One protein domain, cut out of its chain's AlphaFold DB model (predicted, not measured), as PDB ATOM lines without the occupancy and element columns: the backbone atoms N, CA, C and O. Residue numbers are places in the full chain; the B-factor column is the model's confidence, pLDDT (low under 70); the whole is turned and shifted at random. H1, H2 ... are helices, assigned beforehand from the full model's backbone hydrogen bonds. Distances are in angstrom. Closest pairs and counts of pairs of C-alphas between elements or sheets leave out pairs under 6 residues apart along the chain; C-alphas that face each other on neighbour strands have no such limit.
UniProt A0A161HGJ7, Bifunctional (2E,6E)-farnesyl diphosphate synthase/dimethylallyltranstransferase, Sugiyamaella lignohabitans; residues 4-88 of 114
ATOM      1  N   ALA A   4      17.623  51.353   5.316       93.19
ATOM      2  CA  ALA A   4      17.961  50.669   6.565       93.19
ATOM      3  C   ALA A   4      17.363  49.255   6.637       93.19
ATOM      4  O   ALA A   4      18.051  48.303   7.003       93.19
ATOM      5  N   LYS A   5      16.096  49.094   6.228       94.94
ATOM      6  CA  LYS A   5      15.437  47.784   6.195       94.94
ATOM      7  C   LYS A   5      16.081  46.866   5.159       94.94
ATOM      8  O   LYS A   5      16.330  45.710   5.467       94.94
ATOM      9  N   GLN A   6      16.392  47.380   3.969       95.69
ATOM     10  CA  GLN A   6      17.057  46.594   2.924       95.69
ATOM     11  C   GLN A   6      18.444  46.109   3.370       95.69
ATOM     12  O   GLN A   6      18.754  44.933   3.207       95.69
ATOM     13  N   LYS A   7      19.246  46.979   3.999       95.94
ATOM     14  CA  LYS A   7      20.562  46.616   4.557       95.94
ATOM     15  C   LYS A   7      20.454  45.605   5.704       95.94
ATOM     16  O   LYS A   7      21.354  44.800   5.922       95.94
ATOM     17  N   PHE A   8      19.383  45.661   6.491       97.25
ATOM     18  CA  PHE A   8      19.128  44.680   7.542       97.25
ATOM     19  C   PHE A   8      18.722  43.317   6.956       97.25
ATOM     20  O   PHE A   8      19.306  42.296   7.316       97.25
ATOM     21  N   GLU A   9      17.785  43.310   6.003       96.81
ATOM     22  CA  GLU A   9      17.312  42.116   5.280       96.81
ATOM     23  C   GLU A   9      18.398  41.444   4.443       96.81
ATOM     24  O   GLU A   9      18.390  40.221   4.341       96.81
ATOM     25  N   SER A  10      19.386  42.183   3.932       95.81
ATOM     26  CA  SER A  10      20.494  41.586   3.177       95.81
ATOM     27  C   SER A  10      21.391  40.665   4.012       95.81
ATOM     28  O   SER A  10      22.148  39.886   3.442       95.81
ATOM     29  N   ILE A  11      21.336  40.747   5.347       96.50
ATOM     30  CA  ILE A  11      22.098  39.867   6.250       96.50
ATOM     31  C   ILE A  11      21.386  38.524   6.454       96.50
ATOM     32  O   ILE A  11      22.039  37.516   6.715       96.50
ATOM     33  N   PHE A  12      20.058  38.493   6.316       97.06
ATOM     34  CA  PHE A  12      19.258  37.326   6.672       97.06
ATOM     35  C   PHE A  12      19.582  36.059   5.863       97.06
ATOM     36  O   PHE A  12      19.676  35.010   6.489       97.06
ATOM     37  N   PRO A  13      19.816  36.105   4.532       96.44
ATOM     38  CA  PRO A  13      20.144  34.899   3.768       96.44
ATOM     39  C   PRO A  13      21.382  34.169   4.295       96.44
ATOM     40  O   PRO A  13      21.320  32.969   4.530       96.44
ATOM     41  N   ALA A  14      22.464  34.905   4.573       95.62
ATOM     42  CA  ALA A  14      23.683  34.320   5.126       95.62
ATOM     43  C   ALA A  14      23.446  33.723   6.522       95.62
ATOM     44  O   ALA A  14      23.940  32.643   6.815       95.62
ATOM     45  N   LEU A  15      22.642  34.388   7.361       96.56
ATOM     46  CA  LEU A  15      22.279  33.864   8.680       96.56
ATOM     47  C   LEU A  15      21.451  32.575   8.580       96.56
ATOM     48  O   LEU A  15      21.645  31.659   9.371       96.56
ATOM     49  N   VAL A  16      20.525  32.496   7.618       97.12
ATOM     50  CA  VAL A  16      19.756  31.274   7.357       97.12
ATOM     51  C   VAL A  16      20.693  30.150   6.930       97.12
ATOM     52  O   VAL A  16      20.589  29.063   7.483       97.12
ATOM     53  N   ASP A  17      21.623  30.399   6.011       96.44
ATOM     54  CA  ASP A  17      22.566  29.370   5.565       96.44
ATOM     55  C   ASP A  17      23.473  28.886   6.719       96.44
ATOM     56  O   ASP A  17      23.612  27.678   6.902       96.44
ATOM     57  N   GLU A  18      23.984  29.794   7.565       95.94
ATOM     58  CA  GLU A  18      24.739  29.449   8.787       95.94
ATOM     59  C   GLU A  18      23.900  28.581   9.755       95.94
ATOM     60  O   GLU A  18      24.396  27.606  10.321       95.94
ATOM     61  N   LEU A  19      22.607  28.885   9.934       95.19
ATOM     62  CA  LEU A  19      21.708  28.070  10.762       95.19
ATOM     63  C   LEU A  19      21.472  26.678  10.165       95.19
ATOM     64  O   LEU A  19      21.437  25.695  10.904       95.19
ATOM     65  N   LEU A  20      21.296  26.582   8.845       95.75
ATOM     66  CA  LEU A  20      21.060  25.305   8.172       95.75
ATOM     67  C   LEU A  20      22.299  24.406   8.202       95.75
ATOM     68  O   LEU A  20      22.145  23.192   8.311       95.75
ATOM     69  N   GLU A  21      23.504  24.980   8.170       95.00
ATOM     70  CA  GLU A  21      24.755  24.241   8.364       95.00
ATOM     71  C   GLU A  21      24.775  23.563   9.740       95.00
ATOM     72  O   GLU A  21      24.902  22.342   9.816       95.00
ATOM     73  N   VAL A  22      24.495  24.310  10.812       94.44
ATOM     74  CA  VAL A  22      24.401  23.755  12.177       94.44
ATOM     75  C   VAL A  22      23.307  22.689  12.278       94.44
ATOM     76  O   VAL A  22      23.494  21.635  12.886       94.44
ATOM     77  N   VAL A  23      22.146  22.934  11.670       93.25
ATOM     78  CA  VAL A  23      21.038  21.972  11.660       93.25
ATOM     79  C   VAL A  23      21.424  20.687  10.917       93.25
ATOM     80  O   VAL A  23      21.048  19.599  11.355       93.25
ATOM     81  N   SER A  24      22.207  20.769   9.842       91.88
ATOM     82  CA  SER A  24      22.636  19.598   9.068       91.88
ATOM     83  C   SER A  24      23.513  18.629   9.875       91.88
ATOM     84  O   SER A  24      23.443  17.412   9.679       91.88
ATOM     85  N   GLU A  25      24.251  19.130  10.869       94.12
ATOM     86  CA  GLU A  25      25.063  18.308  11.776       94.12
ATOM     87  C   GLU A  25      24.212  17.391  12.672       94.12
ATOM     88  O   GLU A  25      24.690  16.365  13.165       94.12
ATOM     89  N   THR A  26      22.923  17.706  12.849       92.19
ATOM     90  CA  THR A  26      21.998  16.939  13.701       92.19
ATOM     91  C   THR A  26      21.478  15.645  13.059       92.19
ATOM     92  O   THR A  26      20.707  14.919  13.686       92.19
ATOM     93  N   LYS A  27      21.925  15.311  11.836       89.12
ATOM     94  CA  LYS A  27      21.529  14.114  11.063       89.12
ATOM     95  C   LYS A  27      20.031  14.034  10.728       89.12
ATOM     96  O   LYS A  27      19.501  12.936  10.546       89.12
ATOM     97  N   ILE A  28      19.342  15.171  10.644       94.31
ATOM     98  CA  ILE A  28      17.965  15.218  10.134       94.31
ATOM     99  C   ILE A  28      17.930  15.038   8.607       94.31
ATOM    100  O   ILE A  28      18.952  15.165   7.933       94.31
ATOM    101  N   SER A  29      16.759  14.713   8.052       95.75
ATOM    102  CA  SER A  29      16.595  14.545   6.604       95.75
ATOM    103  C   SER A  29      16.726  15.872   5.850       95.75
ATOM    104  O   SER A  29      16.429  16.938   6.392       95.75
ATOM    105  N   GLN A  30      17.102  15.798   4.570       94.62
ATOM    106  CA  GLN A  30      17.141  16.974   3.696       94.62
ATOM    107  C   GLN A  30      15.770  17.659   3.608       94.62
ATOM    108  O   GLN A  30      15.698  18.878   3.706       94.62
ATOM    109  N   ASP A  31      14.682  16.883   3.548       94.94
ATOM    110  CA  ASP A  31      13.315  17.420   3.547       94.94
ATOM    111  C   ASP A  31      13.031  18.290   4.782       94.94
ATOM    112  O   ASP A  31      12.383  19.332   4.685       94.94
ATOM    113  N   ALA A  32      13.543  17.898   5.954       94.56
ATOM    114  CA  ALA A  32      13.385  18.678   7.178       94.56
ATOM    115  C   ALA A  32      14.222  19.968   7.144       94.56
ATOM    116  O   ALA A  32      13.748  21.012   7.593       94.56
ATOM    117  N   ILE A  33      15.433  19.927   6.579       95.75
ATOM    118  CA  ILE A  33      16.279  21.116   6.371       95.75
ATOM    119  C   ILE A  33      15.577  22.108   5.434       95.75
ATOM    120  O   ILE A  33      15.479  23.298   5.745       95.75
ATOM    121  N   ASP A  34      15.033  21.619   4.321       95.50
ATOM    122  CA  ASP A  34      14.330  22.438   3.335       95.50
ATOM    123  C   ASP A  34      13.053  23.049   3.932       95.50
ATOM    124  O   ASP A  34      12.785  24.241   3.749       95.50
ATOM    125  N   TRP A  35      12.312  22.272   4.729       95.44
ATOM    126  CA  TRP A  35      11.150  22.760   5.471       95.44
ATOM    127  C   TRP A  35      11.526  23.859   6.474       95.44
ATOM    128  O   TRP A  35      10.855  24.892   6.537       95.44
ATOM    129  N   ILE A  36      12.625  23.696   7.224       95.38
ATOM    130  CA  ILE A  36      13.124  24.717   8.162       95.38
ATOM    131  C   ILE A  36      13.494  25.997   7.407       95.38
ATOM    132  O   ILE A  36      13.109  27.091   7.825       95.38
ATOM    133  N   LYS A  37      14.187  25.883   6.267       96.50
ATOM    134  CA  LYS A  37      14.533  27.036   5.424       96.50
ATOM    135  C   LYS A  37      13.285  27.804   4.991       96.50
ATOM    136  O   LYS A  37      13.235  29.030   5.122       96.50
ATOM    137  N   GLN A  38      12.272  27.091   4.502       95.81
ATOM    138  CA  GLN A  38      11.003  27.691   4.095       95.81
ATOM    139  C   GLN A  38      10.291  28.357   5.276       95.81
ATOM    140  O   GLN A  38       9.858  29.503   5.155       95.81
ATOM    141  N   ASN A  39      10.237  27.686   6.431       95.56
ATOM    142  CA  ASN A  39       9.634  28.218   7.648       95.56
ATOM    143  C   ASN A  39      10.283  29.543   8.083       95.56
ATOM    144  O   ASN A  39       9.568  30.514   8.356       95.56
ATOM    145  N   LEU A  40      11.619  29.594   8.108       96.62
ATOM    146  CA  LEU A  40      12.385  30.781   8.495       96.62
ATOM    147  C   LEU A  40      12.088  31.962   7.567       96.62
ATOM    148  O   LEU A  40      11.780  33.060   8.037       96.62
ATOM    149  N   ILE A  41      12.148  31.741   6.253       95.50
ATOM    150  CA  ILE A  41      11.925  32.788   5.248       95.50
ATOM    151  C   ILE A  41      10.479  33.290   5.309       95.50
ATOM    152  O   ILE A  41      10.252  34.502   5.334       95.50
ATOM    153  N   TYR A  42       9.510  32.376   5.384       95.88
ATOM    154  CA  TYR A  42       8.089  32.704   5.342       95.88
ATOM    155  C   TYR A  42       7.625  33.514   6.558       95.88
ATOM    156  O   TYR A  42       6.938  34.525   6.412       95.88
ATOM    157  N   ASN A  43       8.011  33.093   7.764       96.12
ATOM    158  CA  ASN A  43       7.506  33.702   8.998       96.12
ATOM    159  C   ASN A  43       8.266  34.967   9.408       96.12
ATOM    160  O   ASN A  43       7.711  35.839  10.086       96.12
ATOM    161  N   THR A  44       9.531  35.094   8.999       95.50
ATOM    162  CA  THR A  44      10.399  36.177   9.477       95.50
ATOM    163  C   THR A  44      10.395  37.383   8.539       95.50
ATOM    164  O   THR A  44      10.385  38.518   9.021       95.50
ATOM    165  N   LEU A  45      10.285  37.191   7.219       93.25
ATOM    166  CA  LEU A  45      10.279  38.289   6.239       93.25
ATOM    167  C   LEU A  45       8.880  38.893   6.001       93.25
ATOM    168  O   LEU A  45       7.852  38.361   6.414       93.25
ATOM    169  N   GLY A  46       8.833  40.073   5.374       88.00
ATOM    170  CA  GLY A  46       7.580  40.775   5.037       88.00
ATOM    171  C   GLY A  46       7.008  41.667   6.149       88.00
ATOM    172  O   GLY A  46       6.011  42.358   5.947       88.00
ATOM    173  N   GLY A  47       7.643  41.691   7.324       89.56
ATOM    174  CA  GLY A  47       7.332  42.629   8.402       89.56
ATOM    175  C   GLY A  47       7.971  44.010   8.211       89.56
ATOM    176  O   GLY A  47       8.680  44.274   7.243       89.56
ATOM    177  N   LYS A  48       7.754  44.908   9.182       92.75
ATOM    178  CA  LYS A  48       8.415  46.228   9.220       92.75
ATOM    179  C   LYS A  48       9.869  46.169   9.715       92.75
ATOM    180  O   LYS A  48      10.591  47.136   9.519       92.75
ATOM    181  N   ALA A  49      10.273  45.061  10.348       95.62
ATOM    182  CA  ALA A  49      11.574  44.868  11.002       95.62
ATOM    183  C   ALA A  49      11.897  45.899  12.104       95.62
ATOM    184  O   ALA A  49      13.056  46.134  12.435       95.62
ATOM    185  N   ASN A  50      10.874  46.549  12.676       96.88
ATOM    186  CA  ASN A  50      11.072  47.625  13.649       96.88
ATOM    187  C   ASN A  50      11.814  47.152  14.904       96.88
ATOM    188  O   ASN A  50      12.568  47.937  15.472       96.88
ATOM    189  N   ARG A  51      11.604  45.904  15.359       97.50
ATOM    190  CA  ARG A  51      12.251  45.412  16.583       97.50
ATOM    191  C   ARG A  51      13.732  45.159  16.327       97.50
ATOM    192  O   ARG A  51      14.554  45.622  17.109       97.50
ATOM    193  N   GLY A  52      14.065  44.529  15.201       97.88
ATOM    194  CA  GLY A  52      15.446  44.317  14.771       97.88
ATOM    195  C   GLY A  52      16.199  45.624  14.503       97.88
ATOM    196  O   GLY A  52      17.295  45.821  15.024       97.88
ATOM    197  N   LEU A  53      15.589  46.562  13.769       97.88
ATOM    198  CA  LEU A  53      16.185  47.875  13.486       97.88
ATOM    199  C   LEU A  53      16.423  48.695  14.762       97.88
ATOM    200  O   LEU A  53      17.475  49.313  14.904       97.88
ATOM    201  N   SER A  54      15.505  48.620  15.733       98.06
ATOM    202  CA  SER A  54      15.665  49.309  17.021       98.06
ATOM    203  C   SER A  54      16.915  48.851  17.780       98.06
ATOM    204  O   SER A  54      17.523  49.662  18.473       98.06
ATOM    205  N   VAL A  55      17.339  47.588  17.643       98.25
ATOM    206  CA  VAL A  55      18.587  47.096  18.256       98.25
ATOM    207  C   VAL A  55      19.800  47.824  17.676       98.25
ATOM    208  O   VAL A  55      20.666  48.280  18.425       98.25
ATOM    209  N   ILE A  56      19.845  47.973  16.352       97.75
ATOM    210  CA  ILE A  56      20.946  48.636  15.646       97.75
ATOM    211  C   ILE A  56      20.993  50.121  16.008       97.75
ATOM    212  O   ILE A  56      22.053  50.629  16.376       97.75
ATOM    213  N   ASP A  57      19.844  50.797  15.957       96.50
ATOM    214  CA  ASP A  57      19.738  52.224  16.268       96.50
ATOM    215  C   ASP A  57      20.106  52.507  17.729       96.50
ATOM    216  O   ASP A  57      20.860  53.439  18.017       96.50
ATOM    217  N   THR A  58      19.653  51.656  18.654       97.69
ATOM    218  CA  THR A  58      19.994  51.769  20.080       97.69
ATOM    219  C   THR A  58      21.489  51.557  20.304       97.69
ATOM    220  O   THR A  58      22.117  52.334  21.021       97.69
ATOM    221  N   TYR A  59      22.098  50.554  19.668       98.06
ATOM    222  CA  TYR A  59      23.538  50.317  19.777       98.06
ATOM    223  C   TYR A  59      24.362  51.495  19.225       98.06
ATOM    224  O   TYR A  59      25.325  51.941  19.858       98.06
ATOM    225  N   LYS A  60      23.961  52.054  18.077       97.38
ATOM    226  CA  LYS A  60      24.571  53.259  17.491       97.38
ATOM    227  C   LYS A  60      24.476  54.457  18.439       97.38
ATOM    228  O   LYS A  60      25.484  55.117  18.685       97.38
ATOM    229  N   LEU A  61      23.299  54.688  19.022       97.50
ATOM    230  CA  LEU A  61      23.064  55.773  19.974       97.50
ATOM    231  C   LEU A  61      23.911  55.618  21.246       97.50
ATOM    232  O   LEU A  61      24.611  56.551  21.634       97.50
ATOM    233  N   LEU A  62      23.885  54.440  21.874       97.81
ATOM    234  CA  LEU A  62      24.582  54.182  23.139       97.81
ATOM    235  C   LEU A  62      26.107  54.151  22.995       97.81
ATOM    236  O   LEU A  62      26.817  54.474  23.942       97.81
ATOM    237  N   SER A  63      26.623  53.789  21.818       96.56
ATOM    238  CA  SER A  63      28.061  53.856  21.530       96.56
ATOM    239  C   SER A  63      28.560  55.277  21.237       96.56
ATOM    240  O   SER A  63      29.765  55.476  21.087       96.56
ATOM    241  N   GLY A  64      27.658  56.266  21.140       95.38
ATOM    242  CA  GLY A  64      27.998  57.654  20.817       95.38
ATOM    243  C   GLY A  64      28.554  57.832  19.401       95.38
ATOM    244  O   GLY A  64      29.203  58.837  19.107       95.38
ATOM    245  N   LYS A  65      28.344  56.850  18.515       93.12
ATOM    246  CA  LYS A  65      28.929  56.834  17.174       93.12
ATOM    247  C   LYS A  65      28.001  57.476  16.159       93.12
ATOM    248  O   LYS A  65      26.824  57.135  16.060       93.12
ATOM    249  N   LYS A  66      28.565  58.347  15.318       92.25
ATOM    250  CA  LYS A  66      27.842  58.887  14.160       92.25
ATOM    251  C   LYS A  66      27.529  57.802  13.136       92.25
ATOM    252  O   LYS A  66      26.466  57.864  12.544       92.25
ATOM    253  N   GLU A  67      28.414  56.823  12.953       94.75
ATOM    254  CA  GLU A  67      28.212  55.652  12.096       94.75
ATOM    255  C   GLU A  67      28.896  54.418  12.696       94.75
ATOM    256  O   GLU A  67      29.908  54.531  13.390       94.75
ATOM    257  N   LEU A  68      28.329  53.242  12.430       96.50
ATOM    258  CA  LEU A  68      28.897  51.957  12.839       96.50
ATOM    259  C   LEU A  68      29.862  51.447  11.767       96.50
ATOM    260  O   LEU A  68      29.587  51.588  10.576       96.50
ATOM    261  N   SER A  69      30.953  50.799  12.180       96.94
ATOM    262  CA  SER A  69      31.742  49.987  11.245       96.94
ATOM    263  C   SER A  69      30.932  48.780  10.758       96.94
ATOM    264  O   SER A  69      29.995  48.342  11.429       96.94
ATOM    265  N   ASP A  70      31.314  48.180   9.630       95.88
ATOM    266  CA  ASP A  70      30.596  47.017   9.087       95.88
ATOM    267  C   ASP A  70      30.562  45.833  10.063       95.88
ATOM    268  O   ASP A  70      29.535  45.169  10.209       95.88
ATOM    269  N   ALA A  71      31.649  45.606  10.807       96.56
ATOM    270  CA  ALA A  71      31.721  44.551  11.818       96.56
ATOM    271  C   ALA A  71      30.810  44.821  13.029       96.56
ATOM    272  O   ALA A  71      30.300  43.897  13.663       96.56
ATOM    273  N   GLU A  72      30.622  46.087  13.394       97.44
ATOM    274  CA  GLU A  72      29.709  46.492  14.463       97.44
ATOM    275  C   GLU A  72      28.257  46.412  14.018       97.44
ATOM    276  O   GLU A  72      27.430  45.841  14.727       97.44
ATOM    277  N   TYR A  73      27.972  46.905  12.813       97.62
ATOM    278  CA  TYR A  73      26.662  46.788  12.198       97.62
ATOM    279  C   TYR A  73      26.253  45.321  12.073       97.62
ATOM    280  O   TYR A  73      25.161  44.968  12.507       97.62
ATOM    281  N   LYS A  74      27.130  44.446  11.554       96.81
ATOM    282  CA  LYS A  74      26.839  43.010  11.418       96.81
ATOM    283  C   LYS A  74      26.501  42.385  12.772       96.81
ATOM    284  O   LYS A  74      25.498  41.691  12.875       96.81
ATOM    285  N   ARG A  75      27.277  42.669  13.826       97.38
ATOM    286  CA  ARG A  75      27.008  42.150  15.181       97.38
ATOM    287  C   ARG A  75      25.671  42.637  15.743       97.38
ATOM    288  O   ARG A  75      24.891  41.825  16.234       97.38
ATOM    289  N   ALA A  76      25.383  43.933  15.635       98.00
ATOM    290  CA  ALA A  76      24.109  44.493  16.084       98.00
ATOM    291  C   ALA A  76      22.922  43.942  15.274       98.00
ATOM    292  O   ALA A  76      21.874  43.639  15.837       98.00
ATOM    293  N   ALA A  77      23.100  43.756  13.965       98.06
ATOM    294  CA  ALA A  77      22.086  43.191  13.091       98.06
ATOM    295  C   ALA A  77      21.815  41.713  13.389       98.06
ATOM    296  O   ALA A  77      20.656  41.318  13.406       98.06
ATOM    297  N   VAL A  78      22.838  40.903  13.681       98.06
ATOM    298  CA  VAL A  78      22.640  39.509  14.122       98.06
ATOM    299  C   VAL A  78      21.783  39.469  15.388       98.06
ATOM    300  O   VAL A  78      20.798  38.736  15.431       98.06
ATOM    301  N   LEU A  79      22.070  40.322  16.377       98.12
ATOM    302  CA  LEU A  79      21.233  40.427  17.575       98.12
ATOM    303  C   LEU A  79      19.803  40.891  17.242       98.12
ATOM    304  O   LEU A  79      18.836  40.354  17.780       98.12
ATOM    305  N   GLY A  80      19.656  41.848  16.323       98.38
ATOM    306  CA  GLY A  80      18.355  42.268  15.803       98.38
ATOM    307  C   GLY A  80      17.574  41.120  15.154       98.38
ATOM    308  O   GLY A  80      16.369  40.997  15.377       98.38
ATOM    309  N   TRP A  81      18.245  40.241  14.408       98.25
ATOM    310  CA  TRP A  81      17.631  39.053  13.816       98.25
ATOM    311  C   TRP A  81      17.214  38.026  14.861       98.25
ATOM    312  O   TRP A  81      16.140  37.453  14.717       98.25
ATOM    313  N   CYS A  82      17.969  37.845  15.949       97.88
ATOM    314  CA  CYS A  82      17.515  37.016  17.070       97.88
ATOM    315  C   CYS A  82      16.178  37.518  17.643       97.88
ATOM    316  O   CYS A  82      15.300  36.715  17.956       97.88
ATOM    317  N   VAL A  83      15.991  38.841  17.738       98.25
ATOM    318  CA  VAL A  83      14.727  39.440  18.202       98.25
ATOM    319  C   VAL A  83      13.589  39.210  17.203       98.25
ATOM    320  O   VAL A  83      12.481  38.858  17.608       98.25
ATOM    321  N   GLU A  84      13.834  39.386  15.903       98.31
ATOM    322  CA  GLU A  84      12.818  39.146  14.867       98.31
ATOM    323  C   GLU A  84      12.458  37.655  14.741       98.31
ATOM    324  O   GLU A  84      11.286  37.332  14.552       98.31
ATOM    325  N   LEU A  85      13.419  36.741  14.923       97.62
ATOM    326  CA  LEU A  85      13.181  35.294  14.977       97.62
ATOM    327  C   LEU A  85      12.339  34.909  16.197       97.62
ATOM    328  O   LEU A  85      11.373  34.159  16.067       97.62
ATOM    329  N   LEU A  86      12.642  35.472  17.372       97.56
ATOM    330  CA  LEU A  86      11.828  35.277  18.573       97.56
ATOM    331  C   LEU A  86      10.396  35.796  18.370       97.56
ATOM    332  O   LEU A  86       9.428  35.147  18.762       97.56
ATOM    333  N   GLN A  87      10.244  36.949  17.717       97.25
ATOM    334  CA  GLN A  87       8.929  37.465  17.352       97.25
ATOM    335  C   GLN A  87       8.209  36.530  16.368       97.25
ATOM    336  O   GLN A  87       7.014  36.295  16.534       97.25
ATOM    337  N   ALA A  88       8.895  36.022  15.344       97.19
ATOM    338  CA  ALA A  88       8.315  35.102  14.368       97.19
ATOM    339  C   ALA A  88       7.808  33.822  15.048       97.19
ATOM    340  O   ALA A  88       6.675  33.419  14.798       97.19
TER     341      ALA A  88
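Overview. This is residues 4 to 88 of the 114 residues of the protein "Bifunctional (2E,6E)-farnesyl diphosphate synthase/dimethylallyltranstransferase" of Sugiyamaella lignohabitans (UniProt A0A161HGJ7). Two helical hairpins, H2 with H3 and H4 with H5, are joined into an elongated model, with the far half of the longest helix, H5, crossing the open end of the H2 and H3 hairpin. The short helix H1 lies beside the H4 and H5 hairpin, and the turns at residues 25 to 31 and 61 to 67 stick out at the two far ends of the length. The printed part has 85 residues with five named helices, H1 to H5 in that order along the chain, and no named strand; the class is all helix. It is only just compact, close to loose, with a radius of gyration of the C-alphas of 14.3 A, and spans 47 by 24 by 18 A.

Along the chain. H5, the longest helix, is residues 70 to 88 and measures 25.8 A from C-alpha 70 at (30.596, 47.017, 9.087) to C-alpha 88 at (8.315, 35.102, 14.368). H4 is residues 50 to 62, 17.8 A long. H3 is residues 30 to 44, 21.2 A, and H2 is residues 12 to 24, 18.2 A. H1 is residues 4 to 9, 8.7 A, and begins at C-alpha 4 at (17.961, 50.669, 6.565).

Arrangement. H5 and H4 touch and form a hairpin; their closest C-alphas, of Gly 80 and Gly 52, are 3.7 A apart. They run opposite ways at a steep tilt of 36 degrees, only just past shallow. H5 touches H3 with residues 84 to 88 alone, about perpendicular at 85 degrees; the closest C-alphas, of Ala 88 and Thr 44, are 5.4 A apart. H3 and H2 touch as a second hairpin, opposite ways at a shallow tilt of 31 degrees, closest at the C-alphas of Ile 33 and Leu 20, 6.6 A. H2 and H5 are close but not clearly touching, with the C-alphas of Phe 12 and Trp 81 closest at 7.5 A. H1 only just touches H4, with 3 pairs of C-alphas within 8 A, on the H4 side with Leu 53 alone; the closest C-alphas, of Lys 5 and Leu 53, are 7.3 A apart. H1 and H2 meet only through their link, while H2 and H4 are apart. The helix packing is mostly crossed, most touching pairs standing at more than a shallow tilt. Each O i to N i+4 pair is within hydrogen-bond range in H1, H2, H3 and H5, and 8 of 9 are in H4.

Size, cuts and confidence. The C-alphas farthest apart, of Ser 29 and Gly 64, are 46.8 A apart. Without the stretches that stand free, residues 25 to 31 and 61 to 67, the body spans 38 by 23 by 18 A. The printed part has no cut. The links H1 to H2, H2 to H3 and H3 to H4 are tight, H4 to H5 is short, and no link is long. The mean pLDDT of the printed part is 95.9, and no printed residue is under 70.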